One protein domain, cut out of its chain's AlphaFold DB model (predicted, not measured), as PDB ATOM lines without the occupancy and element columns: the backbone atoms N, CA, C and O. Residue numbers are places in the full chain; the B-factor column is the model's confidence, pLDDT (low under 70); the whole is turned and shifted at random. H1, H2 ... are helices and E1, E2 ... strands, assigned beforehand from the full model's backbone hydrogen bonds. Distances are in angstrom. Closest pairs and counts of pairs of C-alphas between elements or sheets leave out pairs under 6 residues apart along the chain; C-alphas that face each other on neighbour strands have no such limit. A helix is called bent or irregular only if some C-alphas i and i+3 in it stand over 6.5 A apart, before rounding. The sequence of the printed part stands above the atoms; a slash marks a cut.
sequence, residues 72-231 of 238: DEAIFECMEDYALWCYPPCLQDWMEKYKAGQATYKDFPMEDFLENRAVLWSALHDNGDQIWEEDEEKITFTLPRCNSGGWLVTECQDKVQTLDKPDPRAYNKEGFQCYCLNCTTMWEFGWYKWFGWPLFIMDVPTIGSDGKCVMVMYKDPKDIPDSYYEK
ATOM      1  N   ASP A  72     389.325-150.755 115.671       95.88
ATOM      2  CA  ASP A  72     387.994-151.133 115.173       95.88
ATOM      3  C   ASP A  72     387.008-149.957 115.170       95.88
ATOM      4  O   ASP A  72     386.236-149.818 114.225       95.88
ATOM      5  N   GLU A  73     387.085-149.059 116.159       95.88
ATOM      6  CA  GLU A  73     386.209-147.881 116.235       95.88
ATOM      7  C   GLU A  73     386.306-146.992 114.992       95.88
ATOM      8  O   GLU A  73     385.293-146.541 114.474       95.88
ATOM      9  N   ALA A  74     387.505-146.830 114.433       95.81
ATOM     10  CA  ALA A  74     387.688-146.041 113.223       95.81
ATOM     11  C   ALA A  74     387.022-146.694 111.994       95.81
ATOM     12  O   ALA A  74     386.654-146.000 111.048       95.81
ATOM     13  N   ILE A  75     386.854-148.026 111.985       95.12
ATOM     14  CA  ILE A  75     386.046-148.697 110.958       95.12
ATOM     15  C   ILE A  75     384.576-148.390 111.182       95.12
ATOM     16  O   ILE A  75     383.898-148.046 110.223       95.12
ATOM     17  N   PHE A  76     384.082-148.503 112.414       95.50
ATOM     18  CA  PHE A  76     382.689-148.186 112.721       95.50
ATOM     19  C   PHE A  76     382.341-146.744 112.330       95.50
ATOM     20  O   PHE A  76     381.359-146.539 111.624       95.50
ATOM     21  N   GLU A  77     383.183-145.772 112.682       95.06
ATOM     22  CA  GLU A  77     383.030-144.370 112.271       95.06
ATOM     23  C   GLU A  77     383.007-144.217 110.743       95.06
ATOM     24  O   GLU A  77     382.118-143.566 110.196       95.06
ATOM     25  N   CYS A  78     383.935-144.870 110.034       94.50
ATOM     26  CA  CYS A  78     383.968-144.856 108.572       94.50
ATOM     27  C   CYS A  78     382.692-145.453 107.953       94.50
ATOM     28  O   CYS A  78     382.175-144.918 106.974       94.50
ATOM     29  N   MET A  79     382.171-146.542 108.522       94.75
ATOM     30  CA  MET A  79     380.950-147.202 108.053       94.75
ATOM     31  C   MET A  79     379.696-146.374 108.345       94.75
ATOM     32  O   MET A  79     378.753-146.400 107.557       94.75
ATOM     33  N   GLU A  80     379.673-145.637 109.457       95.38
ATOM     34  CA  GLU A  80     378.584-144.721 109.799       95.38
ATOM     35  C   GLU A  80     378.535-143.522 108.845       95.38
ATOM     36  O   GLU A  80     377.457-143.191 108.341       95.38
ATOM     37  N   ASP A  81     379.687-142.912 108.552       94.62
ATOM     38  CA  ASP A  81     379.799-141.809 107.591       94.62
ATOM     39  C   ASP A  81     379.408-142.265 106.177       94.62
ATOM     40  O   ASP A  81     378.553-141.659 105.524       94.62
ATOM     41  N   TYR A  82     379.931-143.422 105.752       92.81
ATOM     42  CA  TYR A  82     379.519-144.084 104.515       92.81
ATOM     43  C   TYR A  82     378.003-144.303 104.462       92.81
ATOM     44  O   TYR A  82     377.375-143.973 103.457       92.81
ATOM     45  N   ALA A  83     377.401-144.838 105.528       92.88
ATOM     46  CA  ALA A  83     375.977-145.140 105.550       92.88
ATOM     47  C   ALA A  83     375.127-143.886 105.341       92.88
ATOM     48  O   ALA A  83     374.283-143.866 104.446       92.88
ATOM     49  N   LEU A  84     375.388-142.827 106.112       91.19
ATOM     50  CA  LEU A  84     374.655-141.564 106.016       91.19
ATOM     51  C   LEU A  84     374.772-140.916 104.633       91.19
ATOM     52  O   LEU A  84     373.805-140.315 104.170       91.19
ATOM     53  N   TRP A  85     375.919-141.064 103.970       91.56
ATOM     54  CA  TRP A  85     376.129-140.547 102.621       91.56
ATOM     55  C   TRP A  85     375.488-141.415 101.523       91.56
ATOM     56  O   TRP A  85     375.018-140.888 100.515       91.56
ATOM     57  N   CYS A  86     375.462-142.740 101.698       91.94
ATOM     58  CA  CYS A  86     375.074-143.697 100.656       91.94
ATOM     59  C   CYS A  86     373.642-144.237 100.742       91.94
ATOM     60  O   CYS A  86     373.276-145.052  99.892       91.94
ATOM     61  N   TYR A  87     372.818-143.818 101.708       93.81
ATOM     62  CA  TYR A  87     371.400-144.191 101.673       93.81
ATOM     63  C   TYR A  87     370.749-143.775 100.349       93.81
ATOM     64  O   TYR A  87     371.056-142.698  99.827       93.81
ATOM     65  N   PRO A  88     369.836-144.597  99.803       92.81
ATOM     66  CA  PRO A  88     369.153-144.273  98.563       92.81
ATOM     67  C   PRO A  88     368.293-143.009  98.723       92.81
ATOM     68  O   PRO A  88     367.795-142.744  99.822       92.81
ATOM     69  N   PRO A  89     368.058-142.248  97.636       91.25
ATOM     70  CA  PRO A  89     367.304-140.995  97.695       91.25
ATOM     71  C   PRO A  89     365.922-141.106  98.351       91.25
ATOM     72  O   PRO A  89     365.534-140.195  99.077       91.25
ATOM     73  N   CYS A  90     365.212-142.231  98.163       89.19
ATOM     74  CA  CYS A  90     363.914-142.468  98.805       89.19
ATOM     75  C   CYS A  90     364.004-142.434 100.338       89.19
ATOM     76  O   CYS A  90     363.110-141.919 101.000       89.19
ATOM     77  N   LEU A  91     365.112-142.910 100.912       95.62
ATOM     78  CA  LEU A  91     365.337-142.845 102.349       95.62
ATOM     79  C   LEU A  91     365.884-141.497 102.794       95.62
ATOM     80  O   LEU A  91     365.503-141.054 103.868       95.62
ATOM     81  N   GLN A  92     366.727-140.826 102.004       95.12
ATOM     82  CA  GLN A  92     367.274-139.523 102.402       95.12
ATOM     83  C   GLN A  92     366.163-138.496 102.677       95.12
ATOM     84  O   GLN A  92     366.177-137.867 103.734       95.12
ATOM     85  N   ASP A  93     365.158-138.406 101.800       94.62
ATOM     86  CA  ASP A  93     364.001-137.514 101.992       94.62
ATOM     87  C   ASP A  93     363.207-137.860 103.267       94.62
ATOM     88  O   ASP A  93     362.909-136.984 104.086       94.62
ATOM     89  N   TRP A  94     362.923-139.148 103.496       96.88
ATOM     90  CA  TRP A  94     362.250-139.587 104.722       96.88
ATOM     91  C   TRP A  94     363.088-139.293 105.976       96.88
ATOM     92  O   TRP A  94     362.561-138.788 106.967       96.88
ATOM     93  N   MET A  95     364.399-139.547 105.938       96.69
ATOM     94  CA  MET A  95     365.315-139.318 107.058       96.69
ATOM     95  C   MET A  95     365.381-137.835 107.446       96.69
ATOM     96  O   MET A  95     365.425-137.520 108.636       96.69
ATOM     97  N   GLU A  96     365.400-136.925 106.469       95.88
ATOM     98  CA  GLU A  96     365.372-135.477 106.705       95.88
ATOM     99  C   GLU A  96     364.069-135.050 107.389       95.88
ATOM    100  O   GLU A  96     364.107-134.391 108.434       95.88
ATOM    101  N   LYS A  97     362.919-135.497 106.869       97.19
ATOM    102  CA  LYS A  97     361.600-135.217 107.462       97.19
ATOM    103  C   LYS A  97     361.461-135.810 108.862       97.19
ATOM    104  O   LYS A  97     360.954-135.135 109.758       97.19
ATOM    105  N   TYR A  98     361.948-137.032 109.082       96.56
ATOM    106  CA  TYR A  98     361.918-137.690 110.391       96.56
ATOM    107  C   TYR A  98     362.731-136.898 111.422       96.56
ATOM    108  O   TYR A  98     362.238-136.586 112.504       96.56
ATOM    109  N   LYS A  99     363.955-136.479 111.066       95.62
ATOM    110  CA  LYS A  99     364.809-135.643 111.933       95.62
ATOM    111  C   LYS A  99     364.203-134.266 112.217       95.62
ATOM    112  O   LYS A  99     364.421-133.724 113.296       95.62
ATOM    113  N   ALA A 100     363.437-133.714 111.278       97.50
ATOM    114  CA  ALA A 100     362.702-132.464 111.454       97.50
ATOM    115  C   ALA A 100     361.391-132.619 112.257       97.50
ATOM    116  O   ALA A 100     360.699-131.626 112.478       97.50
ATOM    117  N   GLY A 101     361.023-133.838 112.674       97.00
ATOM    118  CA  GLY A 101     359.753-134.122 113.350       97.00
ATOM    119  C   GLY A 101     358.523-134.017 112.438       97.00
ATOM    120  O   GLY A 101     357.406-133.876 112.925       97.00
ATOM    121  N   GLN A 102     358.728-134.051 111.120       97.94
ATOM    122  CA  GLN A 102     357.690-133.945 110.088       97.94
ATOM    123  C   GLN A 102     357.224-135.311 109.569       97.94
ATOM    124  O   GLN A 102     356.238-135.380 108.841       97.94
ATOM    125  N   ALA A 103     357.936-136.378 109.926       97.19
ATOM    126  CA  ALA A 103     357.601-137.756 109.603       97.19
ATOM    127  C   ALA A 103     357.857-138.656 110.816       97.19
ATOM    128  O   ALA A 103     358.631-138.329 111.717       97.19
ATOM    129  N   THR A 104     357.209-139.810 110.818       96.19
ATOM    130  CA  THR A 104     357.329-140.869 111.817       96.19
ATOM    131  C   THR A 104     357.733-142.182 111.140       96.19
ATOM    132  O   THR A 104     357.864-142.252 109.915       96.19
ATOM    133  N   TYR A 105     357.906-143.256 111.916       95.12
ATOM    134  CA  TYR A 105     358.141-144.593 111.355       95.12
ATOM    135  C   TYR A 105     356.984-145.076 110.464       95.12
ATOM    136  O   TYR A 105     357.206-145.896 109.584       95.12
ATOM    137  N   LYS A 106     355.766-144.545 110.651       95.81
ATOM    138  CA  LYS A 106     354.597-144.883 109.823       95.81
ATOM    139  C   LYS A 106     354.669-144.303 108.414       95.81
ATOM    140  O   LYS A 106     353.998-144.800 107.523       95.81
ATOM    141  N   ASP A 107     355.475-143.263 108.234       96.75
ATOM    142  CA  ASP A 107     355.668-142.587 106.951       96.75
ATOM    143  C   ASP A 107     356.854-143.182 106.170       96.75
ATOM    144  O   ASP A 107     357.275-142.616 105.164       96.75
ATOM    145  N   PHE A 108     357.440-144.288 106.654       96.88
ATOM    146  CA  PHE A 108     358.561-144.950 105.995       96.88
ATOM    147  C   PHE A 108     358.159-145.395 104.574       96.88
ATOM    148  O   PHE A 108     357.133-146.065 104.421       96.88
ATOM    149  N   PRO A 109     358.943-145.061 103.531       97.00
ATOM    150  CA  PRO A 109     358.578-145.311 102.137       97.00
ATOM    151  C   PRO A 109     358.837-146.777 101.764       97.00
ATOM    152  O   PRO A 109     359.788-147.100 101.055       97.00
ATOM    153  N   MET A 110     358.010-147.676 102.298       95.69
ATOM    154  CA  MET A 110     358.225-149.122 102.237       95.69
ATOM    155  C   MET A 110     358.304-149.652 100.801       95.69
ATOM    156  O   MET A 110     359.238-150.380 100.478       95.69
ATOM    157  N   GLU A 111     357.363-149.267  99.936       95.94
ATOM    158  CA  GLU A 111     357.300-149.734  98.543       95.94
ATOM    159  C   GLU A 111     358.556-149.319  97.758       95.94
ATOM    160  O   GLU A 111     359.308-150.180  97.295       95.94
ATOM    161  N   ASP A 112     358.863-148.016  97.728       96.88
ATOM    162  CA  ASP A 112     360.060-147.479  97.065       96.88
ATOM    163  C   ASP A 112     361.354-148.085  97.624       96.88
ATOM    164  O   ASP A 112     362.314-148.332  96.888       96.88
ATOM    165  N   PHE A 113     361.412-148.313  98.941       96.44
ATOM    166  CA  PHE A 113     362.566-148.933  99.579       96.44
ATOM    167  C   PHE A 113     362.761-150.380  99.122       96.44
ATOM    168  O   PHE A 113     363.885-150.757  98.781       96.44
ATOM    169  N   LEU A 114     361.697-151.186  99.101       96.31
ATOM    170  CA  LEU A 114     361.750-152.586  98.679       96.31
ATOM    171  C   LEU A 114     362.170-152.709  97.211       96.31
ATOM    172  O   LEU A 114     363.078-153.485  96.899       96.31
ATOM    173  N   GLU A 115     361.586-151.900  96.325       96.12
ATOM    174  CA  GLU A 115     361.961-151.864  94.908       96.12
ATOM    175  C   GLU A 115     363.425-151.452  94.727       96.12
ATOM    176  O   GLU A 115     364.202-152.145  94.060       96.12
ATOM    177  N   ASN A 116     363.840-150.359  95.380       94.94
ATOM    178  CA  ASN A 116     365.221-149.892  95.331       94.94
ATOM    179  C   ASN A 116     366.195-150.965  95.829       94.94
ATOM    180  O   ASN A 116     367.227-151.210  95.200       94.94
ATOM    181  N   ARG A 117     365.854-151.639  96.931       94.00
ATOM    182  CA  ARG A 117     366.672-152.689  97.534       94.00
ATOM    183  C   ARG A 117     366.839-153.878  96.591       94.00
ATOM    184  O   ARG A 117     367.973-154.313  96.380       94.00
ATOM    185  N   ALA A 118     365.755-154.376  95.997       95.31
ATOM    186  CA  ALA A 118     365.796-155.500  95.063       95.31
ATOM    187  C   ALA A 118     366.622-155.173  93.804       95.31
ATOM    188  O   ALA A 118     367.449-155.982  93.352       95.31
ATOM    189  N   VAL A 119     366.463-153.960  93.263       94.62
ATOM    190  CA  VAL A 119     367.231-153.483  92.105       94.62
ATOM    191  C   VAL A 119     368.706-153.325  92.451       94.62
ATOM    192  O   VAL A 119     369.555-153.798  91.703       94.62
ATOM    193  N   LEU A 120     369.042-152.720  93.590       91.88
ATOM    194  CA  LEU A 120     370.432-152.526  94.002       91.88
ATOM    195  C   LEU A 120     371.164-153.865  94.155       91.88
ATOM    196  O   LEU A 120     372.279-154.019  93.649       91.88
ATOM    197  N   TRP A 121     370.535-154.862  94.781       92.94
ATOM    198  CA  TRP A 121     371.159-156.176  94.950       92.94
ATOM    199  C   TRP A 121     371.309-156.946  93.634       92.94
ATOM    200  O   TRP A 121     372.378-157.505  93.387       92.94
ATOM    201  N   SER A 122     370.314-156.921  92.745       93.56
ATOM    202  CA  SER A 122     370.436-157.590  91.440       93.56
ATOM    203  C   SER A 122     371.409-156.862  90.500       93.56
ATOM    204  O   SER A 122     372.288-157.474  89.886       93.56
ATOM    205  N   ALA A 123     371.303-155.538  90.396       89.56
ATOM    206  CA  ALA A 123     372.067-154.747  89.443       89.56
ATOM    207  C   ALA A 123     373.505-154.497  89.903       89.56
ATOM    208  O   ALA A 123     374.421-154.680  89.104       89.56
ATOM    209  N   LEU A 124     373.725-154.100  91.159       87.69
ATOM    210  CA  LEU A 124     375.050-153.688  91.634       87.69
ATOM    211  C   LEU A 124     375.811-154.808  92.330       87.69
ATOM    212  O   LEU A 124     377.030-154.851  92.207       87.69
ATOM    213  N   HIS A 125     375.113-155.718  93.016       90.56
ATOM    214  CA  HIS A 125     375.742-156.839  93.722       90.56
ATOM    215  C   HIS A 125     375.657-158.176  92.980       90.56
ATOM    216  O   HIS A 125     376.164-159.177  93.470       90.56
ATOM    217  N   ASP A 126     375.050-158.199  91.792       90.69
ATOM    218  CA  ASP A 126     374.892-159.407  90.974       90.69
ATOM    219  C   ASP A 126     374.120-160.540  91.674       90.69
ATOM    220  O   ASP A 126     374.257-161.713  91.341       90.69
ATOM    221  N   ASN A 127     373.290-160.194  92.659       93.06
ATOM    222  CA  ASN A 127     372.463-161.121  93.422       93.06
ATOM    223  C   ASN A 127     371.079-161.276  92.775       93.06
ATOM    224  O   ASN A 127     370.058-160.828  93.301       93.06
ATOM    225  N   GLY A 128     371.051-161.868  91.579       91.31
ATOM    226  CA  GLY A 128     369.813-162.140  90.835       91.31
ATOM    227  C   GLY A 128     368.976-163.296  91.397       91.31
ATOM    228  O   GLY A 128     367.812-163.428  91.045       91.31
ATOM    229  N   ASP A 129     369.557-164.110  92.276       94.38
ATOM    230  CA  ASP A 129     368.970-165.286  92.930       94.38
ATOM    231  C   ASP A 129     368.389-164.984  94.322       94.38
ATOM    232  O   ASP A 129     368.125-165.890  95.112       94.38
ATOM    233  N   GLN A 130     368.216-163.702  94.638       96.25
ATOM    234  CA  GLN A 130     367.600-163.257  95.880       96.25
ATOM    235  C   GLN A 130     366.184-163.807  96.077       96.25
ATOM    236  O   GLN A 130     365.385-163.865  95.142       96.25
ATOM    237  N   ILE A 131     365.865-164.138  97.326       98.25
ATOM    238  CA  ILE A 131     364.566-164.658  97.753       98.25
ATOM    239  C   ILE A 131     363.906-163.624  98.662       98.25
ATOM    240  O   ILE A 131     364.537-163.117  99.593       98.25
ATOM    241  N   TRP A 132     362.638-163.335  98.387       98.06
ATOM    242  CA  TRP A 132     361.805-162.416  99.156       98.06
ATOM    243  C   TRP A 132     360.555-163.148  99.619       98.06
ATOM    244  O   TRP A 132     359.816-163.698  98.805       98.06
ATOM    245  N   GLU A 133     360.346-163.159 100.927       98.31
ATOM    246  CA  GLU A 133     359.220-163.814 101.583       98.31
ATOM    247  C   GLU A 133     358.545-162.822 102.526       98.31
ATOM    248  O   GLU A 133     359.191-161.929 103.078       98.31
ATOM    249  N   GLU A 134     357.246-162.984 102.722       98.12
ATOM    250  CA  GLU A 134     356.436-162.131 103.579       98.12
ATOM    251  C   GLU A 134     355.517-163.012 104.428       98.12
ATOM    252  O   GLU A 134     354.939-163.981 103.933       98.12
ATOM    253  N   ASP A 135     355.378-162.660 105.702       97.44
ATOM    254  CA  ASP A 135     354.291-163.121 106.563       97.44
ATOM    255  C   ASP A 135     353.510-161.916 107.108       97.44
ATOM    256  O   ASP A 135     353.671-160.798 106.621       97.44
ATOM    257  N   GLU A 136     352.622-162.109 108.084       97.38
ATOM    258  CA  GLU A 136     351.799-161.018 108.626       97.38
ATOM    259  C   GLU A 136     352.630-159.882 109.251       97.38
ATOM    260  O   GLU A 136     352.255-158.718 109.111       97.38
ATOM    261  N   GLU A 137     353.782-160.187 109.855       97.56
ATOM    262  CA  GLU A 137     354.577-159.254 110.667       97.56
ATOM    263  C   GLU A 137     355.795-158.696 109.918       97.56
ATOM    264  O   GLU A 137     356.212-157.556 110.148       97.56
ATOM    265  N   LYS A 138     356.414-159.490 109.035       97.94
ATOM    266  CA  LYS A 138     357.742-159.168 108.497       97.94
ATOM    267  C   LYS A 138     357.959-159.601 107.056       97.94
ATOM    268  O   LYS A 138     357.284-160.466 106.506       97.94
ATOM    269  N   ILE A 139     358.981-158.988 106.476       98.50
ATOM    270  CA  ILE A 139     359.559-159.331 105.186       98.50
ATOM    271  C   ILE A 139     360.931-159.952 105.447       98.50
ATOM    272  O   ILE A 139     361.766-159.379 106.155       98.50
ATOM    273  N   THR A 140     361.168-161.126 104.870       98.44
ATOM    274  CA  THR A 140     362.457-161.818 104.911       98.44
ATOM    275  C   THR A 140     363.113-161.748 103.541       98.44
ATOM    276  O   THR A 140     362.596-162.255 102.549       98.44
ATOM    277  N   PHE A 141     364.285-161.124 103.502       97.81
ATOM    278  CA  PHE A 141     365.144-161.026 102.336       97.81
ATOM    279  C   PHE A 141     366.344-161.953 102.526       97.81
ATOM    280  O   PHE A 141     367.211-161.718 103.373       97.81
ATOM    281  N   THR A 142     366.400-163.019 101.734       98.38
ATOM    282  CA  THR A 142     367.486-163.996 101.770       98.38
ATOM    283  C   THR A 142     368.343-163.878 100.521       98.38
ATOM    284  O   THR A 142     367.858-163.935  99.393       98.38
ATOM    285  N   LEU A 143     369.649-163.783 100.735       97.75
ATOM    286  CA  LEU A 143     370.664-164.010  99.719       97.75
ATOM    287  C   LEU A 143     371.198-165.430  99.928       97.75
ATOM    288  O   LEU A 143     371.964-165.622 100.883       97.75
ATOM    289  N   PRO A 144     370.822-166.418  99.084       97.25
ATOM    290  CA  PRO A 144     371.341-167.785  99.195       97.25
ATOM    291  C   PRO A 144     372.865-167.798  99.245       97.25
ATOM    292  O   PRO A 144     373.459-168.501 100.054       97.25
ATOM    293  N   ARG A 145     373.477-166.911  98.454       95.69
ATOM    294  CA  ARG A 145     374.864-166.497  98.592       95.69
ATOM    295  C   ARG A 145     374.965-164.986  98.444       95.69
ATOM    296  O   ARG A 145     374.726-164.448  97.371       95.69
ATOM    297  N   CYS A 146     375.367-164.268  99.486       96.69
ATOM    298  CA  CYS A 146     375.664-162.840  99.361       96.69
ATOM    299  C   CYS A 146     376.935-162.649  98.522       96.69
ATOM    300  O   CYS A 146     378.014-163.023  98.970       96.69
ATOM    301  N   ASN A 147     376.860-162.005  97.353       95.69
ATOM    302  CA  ASN A 147     378.036-161.832  96.483       95.69
ATOM    303  C   ASN A 147     379.053-160.807  97.014       95.69
ATOM    304  O   ASN A 147     380.099-160.584  96.413       95.69
ATOM    305  N   SER A 148     378.770-160.179  98.158       95.38
ATOM    306  CA  SER A 148     379.650-159.189  98.784       95.38
ATOM    307  C   SER A 148     380.435-159.807  99.948       95.38
ATOM    308  O   SER A 148     381.415-160.516  99.724       95.38
ATOM    309  N   GLY A 149     379.991-159.610 101.195       96.19
ATOM    310  CA  GLY A 149     380.626-160.232 102.362       96.19
ATOM    311  C   GLY A 149     380.557-161.763 102.335       96.19
ATOM    312  O   GLY A 149     381.527-162.420 102.698       96.19
ATOM    313  N   GLY A 150     379.453-162.343 101.845       96.69
ATOM    314  CA  GLY A 150     379.297-163.799 101.686       96.69
ATOM    315  C   GLY A 150     380.295-164.413 100.700       96.69
ATOM    316  O   GLY A 150     380.854-165.485 100.931       96.69
ATOM    317  N   TRP A 151     380.597-163.699  99.624       96.81
ATOM    318  CA  TRP A 151     381.587-164.114  98.645       96.81
ATOM    319  C   TRP A 151     383.009-164.031  99.204       96.81
ATOM    320  O   TRP A 151     383.807-164.940  98.999       96.81
ATOM    321  N   LEU A 152     383.326-162.996  99.988       97.38
ATOM    322  CA  LEU A 152     384.633-162.893 100.647       97.38
ATOM    323  C   LEU A 152     384.883-164.054 101.611       97.38
ATOM    324  O   LEU A 152     385.965-164.638 101.597       97.38
ATOM    325  N   VAL A 153     383.888-164.412 102.419       96.56
ATOM    326  CA  VAL A 153     384.020-165.512 103.385       96.56
ATOM    327  C   VAL A 153     383.977-166.899 102.768       96.56
ATOM    328  O   VAL A 153     384.348-167.851 103.446       96.56
ATOM    329  N   THR A 154     383.565-167.021 101.508       96.50
ATOM    330  CA  THR A 154     383.624-168.282 100.756       96.50
ATOM    331  C   THR A 154     384.939-168.390  99.986       96.50
ATOM    332  O   THR A 154     385.677-169.354 100.176       96.50
ATOM    333  N   GLU A 155     385.280-167.379  99.182       95.88
ATOM    334  CA  GLU A 155     386.360-167.438  98.180       95.88
ATOM    335  C   GLU A 155     387.694-166.843  98.637       95.88
ATOM    336  O   GLU A 155     388.723-167.038  97.994       95.88
ATOM    337  N   CYS A 156     387.693-166.028  99.693       95.56
ATOM    338  CA  CYS A 156     388.857-165.246 100.123       95.56
ATOM    339  C   CYS A 156     389.126-165.405 101.624       95.56
ATOM    340  O   CYS A 156     389.616-164.471 102.256       95.56
ATOM    341  N   GLN A 157     388.797-166.572 102.188       94.31
ATOM    342  CA  GLN A 157     388.808-166.863 103.630       94.31
ATOM    343  C   GLN A 157     390.080-166.393 104.349       94.31
ATOM    344  O   GLN A 157     389.998-165.732 105.379       94.31
ATOM    345  N   ASP A 158     391.256-166.657 103.776       94.06
ATOM    346  CA  ASP A 158     392.565-166.313 104.351       94.06
ATOM    347  C   ASP A 158     392.933-164.822 104.224       94.06
ATOM    348  O   ASP A 158     393.964-164.370 104.733       94.06
ATOM    349  N   LYS A 159     392.115-164.046 103.508       95.69
ATOM    350  CA  LYS A 159     392.301-162.615 103.252       95.69
ATOM    351  C   LYS A 159     391.176-161.753 103.824       95.69
ATOM    352  O   LYS A 159     391.234-160.540 103.625       95.69
ATOM    353  N   VAL A 160     390.167-162.311 104.488       95.94
ATOM    354  CA  VAL A 160     389.076-161.517 105.078       95.94
ATOM    355  C   VAL A 160     389.619-160.660 106.223       95.94
ATOM    356  O   VAL A 160     390.307-161.170 107.103       95.94
ATOM    357  N   GLN A 161     389.327-159.355 106.219       96.12
ATOM    358  CA  GLN A 161     389.593-158.521 107.393       96.12
ATOM    359  C   GLN A 161     388.500-158.727 108.436       96.12
ATOM    360  O   GLN A 161     387.318-158.606 108.112       96.12
ATOM    361  N   THR A 162     388.894-158.956 109.683       97.00
ATOM    362  CA  THR A 162     387.978-159.072 110.820       97.00
ATOM    363  C   THR A 162     388.179-157.948 111.823       97.00
ATOM    364  O   THR A 162     389.206-157.262 111.794       97.00
ATOM    365  N   LEU A 163     387.201-157.778 112.709       96.44
ATOM    366  CA  LEU A 163     387.380-157.027 113.946       96.44
ATOM    367  C   LEU A 163     388.475-157.676 114.805       96.44
ATOM    368  O   LEU A 163     388.686-158.893 114.735       96.44
ATOM    369  N   ASP A 164     389.155-156.865 115.613       94.88
ATOM    370  CA  ASP A 164     390.168-157.322 116.568       94.88
ATOM    371  C   ASP A 164     389.517-158.014 117.770       94.88
ATOM    372  O   ASP A 164     390.119-158.897 118.385       94.88
ATOM    373  N   LYS A 165     388.305-157.583 118.146       94.56
ATOM    374  CA  LYS A 165     387.571-158.095 119.308       94.56
ATOM    375  C   LYS A 165     386.079-158.257 119.009       94.56
ATOM    376  O   LYS A 165     385.542-157.537 118.170       94.56
ATOM    377  N   PRO A 166     385.392-159.161 119.729       95.19
ATOM    378  CA  PRO A 166     383.936-159.161 119.785       95.19
ATOM    379  C   PRO A 166     383.379-157.780 120.159       95.19
ATOM    380  O   PRO A 166     383.857-157.160 121.108       95.19
ATOM    381  N   ASP A 167     382.353-157.329 119.434       93.25
ATOM    382  CA  ASP A 167     381.673-156.048 119.659       93.25
ATOM    383  C   ASP A 167     380.145-156.239 119.575       93.25
ATOM    384  O   ASP A 167     379.675-156.985 118.705       93.25
ATOM    385  N   PRO A 168     379.336-155.586 120.432       90.19
ATOM    386  CA  PRO A 168     377.878-155.721 120.413       90.19
ATOM    387  C   PRO A 168     377.233-155.278 119.089       90.19
ATOM    388  O   PRO A 168     376.234-155.872 118.678       90.19
ATOM    389  N   ARG A 169     377.826-154.314 118.364       90.69
ATOM    390  CA  ARG A 169     377.396-153.894 117.009       90.69
ATOM    391  C   ARG A 169     377.628-154.978 115.948       90.69
ATOM    392  O   ARG A 169     377.101-154.900 114.841       90.69
ATOM    393  N   ALA A 170     378.412-155.991 116.301       92.88
ATOM    394  CA  ALA A 170     378.781-157.145 115.497       92.88
ATOM    395  C   ALA A 170     378.387-158.466 116.192       92.88
ATOM    396  O   ALA A 170     379.076-159.485 116.084       92.88
ATOM    397  N   TYR A 171     377.261-158.456 116.917       91.88
ATOM    398  CA  TYR A 171     376.670-159.620 117.596       91.88
ATOM    399  C   TYR A 171     377.588-160.295 118.628       91.88
ATOM    400  O   TYR A 171     377.411-161.478 118.916       91.88
ATOM    401  N   ASN A 172     378.588-159.579 119.156       91.56
ATOM    402  CA  ASN A 172     379.644-160.132 120.008       91.56
ATOM    403  C   ASN A 172     380.318-161.379 119.396       91.56
ATOM    404  O   ASN A 172     380.772-162.264 120.121       91.56
ATOM    405  N   LYS A 173     380.373-161.475 118.060       91.25
ATOM    406  CA  LYS A 173     381.017-162.591 117.359       91.25
ATOM    407  C   LYS A 173     382.519-162.338 117.244       91.25
ATOM    408  O   LYS A 173     382.950-161.297 116.748       91.25
ATOM    409  N   GLU A 174     383.320-163.312 117.665       92.69
ATOM    410  CA  GLU A 174     384.753-163.331 117.374       92.69
ATOM    411  C   GLU A 174     384.983-163.518 115.866       92.69
ATOM    412  O   GLU A 174     384.246-164.248 115.200       92.69
ATOM    413  N   GLY A 175     385.984-162.830 115.311       92.38
ATOM    414  CA  GLY A 175     386.311-162.936 113.888       92.38
ATOM    415  C   GLY A 175     385.239-162.364 112.953       92.38
ATOM    416  O   GLY A 175     385.156-162.769 111.792       92.38
ATOM    417  N   PHE A 176     384.401-161.436 113.428       96.19
ATOM    418  CA  PHE A 176     383.392-160.797 112.585       96.19
ATOM    419  C   PHE A 176     384.046-160.056 111.413       96.19
ATOM    420  O   PHE A 176     384.922-159.216 111.616       96.19
ATOM    421  N   GLN A 177     383.616-160.347 110.183       96.06
ATOM    422  CA  GLN A 177     384.194-159.743 108.982       96.06
ATOM    423  C   GLN A 177     383.843-158.251 108.860       96.06
ATOM    424  O   GLN A 177     382.673-157.870 108.807       96.06
ATOM    425  N   CYS A 178     384.857-157.394 108.732       96.38
ATOM    426  CA  CYS A 178     384.663-155.946 108.662       96.38
ATOM    427  C   CYS A 178     383.839-155.521 107.444       96.38
ATOM    428  O   CYS A 178     383.121-154.533 107.515       96.38
ATOM    429  N   TYR A 179     383.898-156.261 106.330       96.06
ATOM    430  CA  TYR A 179     383.108-155.923 105.143       96.06
ATOM    431  C   TYR A 179     381.596-155.967 105.427       96.06
ATOM    432  O   TYR A 179     380.852-155.120 104.931       96.06
ATOM    433  N   CYS A 180     381.118-156.910 106.249       96.44
ATOM    434  CA  CYS A 180     379.694-156.985 106.601       96.44
ATOM    435  C   CYS A 180     379.204-155.787 107.414       96.44
ATOM    436  O   CYS A 180     377.993-155.557 107.440       96.44
ATOM    437  N   LEU A 181     380.106-154.990 107.998       95.25
ATOM    438  CA  LEU A 181     379.735-153.742 108.657       95.25
ATOM    439  C   LEU A 181     379.078-152.759 107.689       95.25
ATOM    440  O   LEU A 181     378.247-151.984 108.140       95.25
ATOM    441  N   ASN A 182     379.316-152.849 106.374       92.62
ATOM    442  CA  ASN A 182     378.538-152.083 105.392       92.62
ATOM    443  C   ASN A 182     377.027-152.285 105.591       92.62
ATOM    444  O   ASN A 182     376.257-151.333 105.544       92.62
ATOM    445  N   CYS A 183     376.595-153.527 105.828       93.56
ATOM    446  CA  CYS A 183     375.182-153.856 105.987       93.56
ATOM    447  C   CYS A 183     374.708-153.660 107.429       93.56
ATOM    448  O   CYS A 183     373.670-153.034 107.635       93.56
ATOM    449  N   THR A 184     375.452-154.157 108.422       94.19
ATOM    450  CA  THR A 184     375.005-154.075 109.821       94.19
ATOM    451  C   THR A 184     375.024-152.641 110.345       94.19
ATOM    452  O   THR A 184     374.121-152.264 111.088       94.19
ATOM    453  N   THR A 185     375.965-151.802 109.896       94.81
ATOM    454  CA  THR A 185     375.970-150.363 110.221       94.81
ATOM    455  C   THR A 185     374.798-149.664 109.572       94.81
ATOM    456  O   THR A 185     373.992-149.047 110.260       94.81
ATOM    457  N   MET A 186     374.675-149.786 108.251       94.81
ATOM    458  CA  MET A 186     373.675-149.039 107.500       94.81
ATOM    459  C   MET A 186     372.250-149.441 107.889       94.81
ATOM    460  O   MET A 186     371.389-148.592 108.021       94.81
ATOM    461  N   TRP A 187     371.966-150.718 108.126       95.94
ATOM    462  CA  TRP A 187     370.569-151.147 108.233       95.94
ATOM    463  C   TRP A 187     370.150-151.646 109.610       95.94
ATOM    464  O   TRP A 187     368.954-151.697 109.880       95.94
ATOM    465  N   GLU A 188     371.090-152.005 110.481       95.81
ATOM    466  CA  GLU A 188     370.767-152.566 111.793       95.81
ATOM    467  C   GLU A 188     371.139-151.593 112.915       95.81
ATOM    468  O   GLU A 188     370.282-150.871 113.429       95.81
ATOM    469  N   PHE A 189     372.417-151.532 113.298       94.06
ATOM    470  CA  PHE A 189     372.820-150.797 114.494       94.06
ATOM    471  C   PHE A 189     372.913-149.284 114.265       94.06
ATOM    472  O   PHE A 189     372.549-148.518 115.157       94.06
ATOM    473  N   GLY A 190     373.365-148.831 113.090       95.31
ATOM    474  CA  GLY A 190     373.384-147.406 112.757       95.31
ATOM    475  C   GLY A 190     371.962-146.882 112.595       95.31
ATOM    476  O   GLY A 190     371.607-145.885 113.220       95.31
ATOM    477  N   TRP A 191     371.099-147.609 111.873       96.81
ATOM    478  CA  TRP A 191     369.672-147.268 111.778       96.81
ATOM    479  C   TRP A 191     369.030-147.136 113.169       96.81
ATOM    480  O   TRP A 191     368.395-146.125 113.466       96.81
ATOM    481  N   TYR A 192     369.310-148.073 114.080       96.69
ATOM    482  CA  TYR A 192     368.874-147.974 115.476       96.69
ATOM    483  C   TYR A 192     369.446-146.752 116.209       96.69
ATOM    484  O   TYR A 192     368.728-146.076 116.958       96.69
ATOM    485  N   LYS A 193     370.730-146.440 116.006       95.06
ATOM    486  CA  LYS A 193     371.383-145.265 116.596       95.06
ATOM    487  C   LYS A 193     370.665-143.979 116.188       95.06
ATOM    488  O   LYS A 193     370.412-143.146 117.058       95.06
ATOM    489  N   TRP A 194     370.316-143.839 114.909       95.62
ATOM    490  CA  TRP A 194     369.736-142.615 114.347       95.62
ATOM    491  C   TRP A 194     368.215-142.512 114.490       95.62
ATOM    492  O   TRP A 194     367.713-141.410 114.699       95.62
ATOM    493  N   PHE A 195     367.488-143.626 114.386       96.31
ATOM    494  CA  PHE A 195     366.026-143.622 114.258       96.31
ATOM    495  C   PHE A 195     365.306-144.381 115.375       96.31
ATOM    496  O   PHE A 195     364.165-144.054 115.681       96.31
ATOM    497  N   GLY A 196     365.984-145.308 116.059       96.12
ATOM    498  CA  GLY A 196     365.495-145.945 117.290       96.12
ATOM    499  C   GLY A 196     365.045-147.402 117.179       96.12
ATOM    500  O   GLY A 196     364.657-147.995 118.184       96.12
ATOM    501  N   TRP A 197     365.160-148.009 116.001       97.31
ATOM    502  CA  TRP A 197     364.926-149.435 115.748       97.31
ATOM    503  C   TRP A 197     365.899-149.934 114.667       97.31
ATOM    504  O   TRP A 197     366.473-149.100 113.983       97.31
ATOM    505  N   PRO A 198     366.153-151.238 114.494       96.94
ATOM    506  CA  PRO A 198     366.835-151.751 113.300       96.94
ATOM    507  C   PRO A 198     365.884-151.813 112.096       96.94
ATOM    508  O   PRO A 198     364.786-152.349 112.218       96.94
ATOM    509  N   LEU A 199     366.304-151.348 110.916       97.19
ATOM    510  CA  LEU A 199     365.512-151.555 109.695       97.19
ATOM    511  C   LEU A 199     365.576-153.016 109.237       97.19
ATOM    512  O   LEU A 199     364.559-153.610 108.900       97.19
ATOM    513  N   PHE A 200     366.770-153.607 109.275       97.19
ATOM    514  CA  PHE A 200     366.975-155.039 109.087       97.19
ATOM    515  C   PHE A 200     367.666-155.636 110.308       97.19
ATOM    516  O   PHE A 200     368.647-155.088 110.801       97.19
ATOM    517  N   ILE A 201     367.201-156.803 110.741       96.50
ATOM    518  CA  ILE A 201     367.907-157.689 111.665       96.50
ATOM    519  C   ILE A 201     368.571-158.766 110.823       96.50
ATOM    520  O   ILE A 201     367.883-159.469 110.079       96.50
ATOM    521  N   MET A 202     369.894-158.887 110.912       94.75
ATOM    522  CA  MET A 202     370.636-159.759 110.004       94.75
ATOM    523  C   MET A 202     371.166-161.024 110.668       94.75
ATOM    524  O   MET A 202     371.614-161.016 111.815       94.75
ATOM    525  N   ASP A 203     371.194-162.093 109.880       95.06
ATOM    526  CA  ASP A 203     372.078-163.234 110.072       95.06
ATOM    527  C   ASP A 203     373.120-163.226 108.950       95.06
ATOM    528  O   ASP A 203     372.832-163.536 107.790       95.06
ATOM    529  N   VAL A 204     374.321-162.761 109.293       95.12
ATOM    530  CA  VAL A 204     375.419-162.569 108.343       95.12
ATOM    531  C   VAL A 204     376.331-163.797 108.277       95.12
ATOM    532  O   VAL A 204     376.559-164.452 109.302       95.12
ATOM    533  N   PRO A 205     376.938-164.076 107.109       95.38
ATOM    534  CA  PRO A 205     377.762-165.261 106.933       95.38
ATOM    535  C   PRO A 205     379.089-165.163 107.692       95.38
ATOM    536  O   PRO A 205     379.721-164.102 107.769       95.38
ATOM    537  N   THR A 206     379.540-166.306 108.207       94.88
ATOM    538  CA  THR A 206     380.828-166.468 108.893       94.88
ATOM    539  C   THR A 206     381.919-166.936 107.930       94.88
ATOM    540  O   THR A 206     381.630-167.516 106.882       94.88
ATOM    541  N   ILE A 207     383.187-166.713 108.287       96.50
ATOM    542  CA  ILE A 207     384.347-167.197 107.519       96.50
ATOM    543  C   ILE A 207     384.244-168.716 107.322       96.50
ATOM    544  O   ILE A 207     384.056-169.447 108.292       96.50
ATOM    545  N   GLY A 208     384.323-169.177 106.071       94.81
ATOM    546  CA  GLY A 208     384.223-170.595 105.710       94.81
ATOM    547  C   GLY A 208     382.801-171.154 105.585       94.81
ATOM    548  O   GLY A 208     382.655-172.331 105.268       94.81
ATOM    549  N   SER A 209     381.761-170.343 105.813       96.25
ATOM    550  CA  SER A 209     380.370-170.726 105.513       96.25
ATOM    551  C   SER A 209     380.085-170.713 104.005       96.25
ATOM    552  O   SER A 209     380.938-170.328 103.209       96.25
ATOM    553  N   ASP A 210     378.867-171.089 103.609       96.50
ATOM    554  CA  ASP A 210     378.367-171.015 102.226       96.50
ATOM    555  C   ASP A 210     378.094-169.576 101.734       96.50
ATOM    556  O   ASP A 210     377.779-169.360 100.563       96.50
ATOM    557  N   GLY A 211     378.257-168.574 102.605       97.12
ATOM    558  CA  GLY A 211     378.067-167.169 102.264       97.12
ATOM    559  C   GLY A 211     376.609-166.706 102.302       97.12
ATOM    560  O   GLY A 211     376.334-165.589 101.848       97.12
ATOM    561  N   LYS A 212     375.684-167.513 102.836       98.00
ATOM    562  CA  LYS A 212     374.275-167.139 102.994       98.00
ATOM    563  C   LYS A 212     374.110-165.922 103.908       98.00
ATOM    564  O   LYS A 212     374.738-165.826 104.957       98.00
ATOM    565  N   CYS A 213     373.243-164.989 103.519       97.62
ATOM    566  CA  CYS A 213     372.873-163.835 104.338       97.62
ATOM    567  C   CYS A 213     371.350-163.728 104.409       97.62
ATOM    568  O   CYS A 213     370.686-163.783 103.374       97.62
ATOM    569  N   VAL A 214     370.804-163.556 105.610       98.06
ATOM    570  CA  VAL A 214     369.363-163.372 105.832       98.06
ATOM    571  C   VAL A 214     369.138-162.021 106.493       98.06
ATOM    572  O   VAL A 214     369.840-161.660 107.433       98.06
ATOM    573  N   MET A 215     368.166-161.265 105.998       97.69
ATOM    574  CA  MET A 215     367.795-159.946 106.497       97.69
ATOM    575  C   MET A 215     366.294-159.927 106.761       97.69
ATOM    576  O   MET A 215     365.500-160.175 105.860       97.69
ATOM    577  N   VAL A 216     365.907-159.629 107.997       98.25
ATOM    578  CA  VAL A 216     364.506-159.591 108.427       98.25
ATOM    579  C   VAL A 216     364.113-158.154 108.735       98.25
ATOM    580  O   VAL A 216     364.746-157.523 109.579       98.25
ATOM    581  N   MET A 217     363.078-157.647 108.073       98.06
ATOM    582  CA  MET A 217     362.498-156.327 108.326       98.06
ATOM    583  C   MET A 217     361.068-156.488 108.816       98.06
ATOM    584  O   MET A 217     360.237-157.068 108.121       98.06
ATOM    585  N   TYR A 218     360.780-155.959 109.998       98.00
ATOM    586  CA  TYR A 218     359.416-155.902 110.516       98.00
ATOM    587  C   TYR A 218     358.662-154.756 109.843       98.00
ATOM    588  O   TYR A 218     359.228-153.680 109.635       98.00
ATOM    589  N   LYS A 219     357.396-154.998 109.491       96.56
ATOM    590  CA  LYS A 219     356.534-154.005 108.837       96.56
ATOM    591  C   LYS A 219     356.199-152.851 109.780       96.56
ATOM    592  O   LYS A 219     356.205-151.701 109.351       96.56
ATOM    593  N   ASP A 220     355.967-153.158 111.057       96.88
ATOM    594  CA  ASP A 220     355.922-152.188 112.151       96.88
ATOM    595  C   ASP A 220     357.137-152.418 113.076       96.88
ATOM    596  O   ASP A 220     357.334-153.529 113.575       96.88
ATOM    597  N   PRO A 221     357.980-151.402 113.343       97.12
ATOM    598  CA  PRO A 221     359.123-151.551 114.246       97.12
ATOM    599  C   PRO A 221     358.747-151.952 115.679       97.12
ATOM    600  O   PRO A 221     359.605-152.427 116.428       97.12
ATOM    601  N   LYS A 222     357.487-151.788 116.087       96.25
ATOM    602  CA  LYS A 222     357.008-152.232 117.401       96.25
ATOM    603  C   LYS A 222     356.925-153.745 117.528       96.25
ATOM    604  O   LYS A 222     357.089-154.248 118.636       96.25
ATOM    605  N   ASP A 223     356.769-154.449 116.412       96.94
ATOM    606  CA  ASP A 223     356.674-155.911 116.377       96.94
ATOM    607  C   ASP A 223     358.048-156.588 116.502       96.94
ATOM    608  O   ASP A 223     358.146-157.798 116.712       96.94
ATOM    609  N   ILE A 224     359.139-155.815 116.430       97.94
ATOM    610  CA  ILE A 224     360.488-156.322 116.700       97.94
ATOM    611  C   ILE A 224     360.507-156.911 118.116       97.94
ATOM    612  O   ILE A 224     360.157-156.204 119.056       97.94
ATOM    613  N   PRO A 225     360.951-158.159 118.327       96.25
ATOM    614  CA  PRO A 225     360.878-158.797 119.636       96.25
ATOM    615  C   PRO A 225     361.861-158.177 120.636       96.25
ATOM    616  O   PRO A 225     363.010-157.903 120.288       96.25
ATOM    617  N   ASP A 226     361.468-158.072 121.910       95.88
ATOM    618  CA  ASP A 226     362.327-157.536 122.988       95.88
ATOM    619  C   ASP A 226     363.675-158.264 123.091       95.88
ATOM    620  O   ASP A 226     364.718-157.641 123.296       95.88
ATOM    621  N   SER A 227     363.687-159.569 122.802       94.19
ATOM    622  CA  SER A 227     364.913-160.373 122.769       94.19
ATOM    623  C   SER A 227     365.985-159.853 121.796       94.19
ATOM    624  O   SER A 227     367.169-160.125 122.002       94.19
ATOM    625  N   TYR A 228     365.617-159.112 120.738       94.19
ATOM    626  CA  TYR A 228     366.584-158.444 119.857       94.19
ATOM    627  C   TYR A 228     367.391-157.393 120.628       94.19
ATOM    628  O   TYR A 228     368.622-157.355 120.503       94.19
ATOM    629  N   TYR A 229     366.690-156.566 121.409       94.50
ATOM    630  CA  TYR A 229     367.250-155.457 122.170       94.50
ATOM    631  C   TYR A 229     368.052-155.978 123.365       94.50
ATOM    632  O   TYR A 229     369.218-155.618 123.518       94.50
ATOM    633  N   GLU A 230     367.488-156.917 124.132       92.62
ATOM    634  CA  GLU A 230     368.138-157.536 125.295       92.62
ATOM    635  C   GLU A 230     369.484-158.177 124.933       92.62
ATOM    636  O   GLU A 230     370.502-157.892 125.563       92.62
ATOM    637  N   LYS A 231     369.525-158.990 123.864       89.12
ATOM    638  CA  LYS A 231     370.755-159.672 123.416       89.12
ATOM    639  C   LYS A 231     371.872-158.709 123.008       89.12
ATOM    640  O   LYS A 231     373.036-159.108 122.995       89.12
TER     641      LYS A 231
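Overview. This is residues 72 to 231 of the 238 residues of an uncharacterized protein of Clostridium sp. OM04-7 (UniProt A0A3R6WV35). A twisted antiparallel sheet of four strands has its helices over one face: H3 over the E1 and E2 side, and the kinked H5 over the E3 and E4 side, with H1 crossing H5 on its far side from the sheet. H4 lies beyond one end of the strands, and the short H6 lies off the E3 edge. The printed part has 160 residues with six named helices and four named strands, in the order H1 H2 H3 E1 E2 H4 H5 E3 E4 H6; the sheet order is E1 E2 E4 E3, and the class is mixed, helices and strands. It is compact and rounded, with a radius of gyration of the C-alphas of 15.5 A and spans of 48 by 34 by 30 A.

Arrangement. H1, residues 72 to 86, touches H5, residues 178 to 195, most closely at the C-alphas of Ala 83 and Met 186, 4.9 A apart; they run the same way at a steep tilt of 68 degrees, only just short of about perpendicular. H2, residues 89 to 99, and H3, residues 110 to 123, form a helical hairpin and only just touch, with 3 pairs of C-alphas within 8 A, the closest being Cys 90 and Asp 112 at 6.6 A; H3 touches H2 with residues 112 to 113 alone. E1, residues 131 to 134, and E2, residues 138 to 143, form a hairpin, with N 133 and O 140 at 2.9 A. E2 is antiparallel to E4, residues 213 to 218, with N 141 and O 215 at 2.8 A. E3, residues 201 to 203, makes a hairpin with E4, with N 203 and O 214 at 2.8 A. E2, H4 (residues 149 to 155), H5 and E3 form a split strand-helix-strand unit, two strands running the same way with E4 between them, and its crossover is right-handed. H3 and H5 on one face of the sheet make two layers, helices over strands. H5 is over E3 at a height over the sheet of 9.9 A, along the strands, at 7 degrees to E3 on the local plane; their closest C-alphas, Glu 188 and Ile 201, are 5.9 A apart. H4 and H5 are close but not clearly touching, with the C-alphas of Gly 149 and Cys 180 5.4 A apart. H6, residues 226 to 231, is not on the sheet and touches no helix. Every O i to N i+4 pair is within hydrogen-bond range in H1, H3, H4 and H6, against 6 of 7 in H2 and 9 of 14 in H5.

Along the chain. H1 begins at C-alpha 72, (387.994, -151.133, 115.173), and is 20.8 A long. H2 is 15.4 A long and H3 19.7 A. H5, 23.0 A long, has a kink of 50 degrees near residue 185 and is irregular, with C-alphas 186 and 189 7.3 A apart. E2 is 16.4 A long and E4 16.8 A. H6 ends at C-alpha 231, (370.755, -159.672, 123.416).

Size, cuts and confidence. The two C-alphas farthest apart, those of Gln 102 and Asp 158, are 47.9 A apart. The printed part has no cut, and the link from H4 to H5, residues 156 to 177, is long. The mean pLDDT of the printed part is 95.4, and no printed residue is under 70.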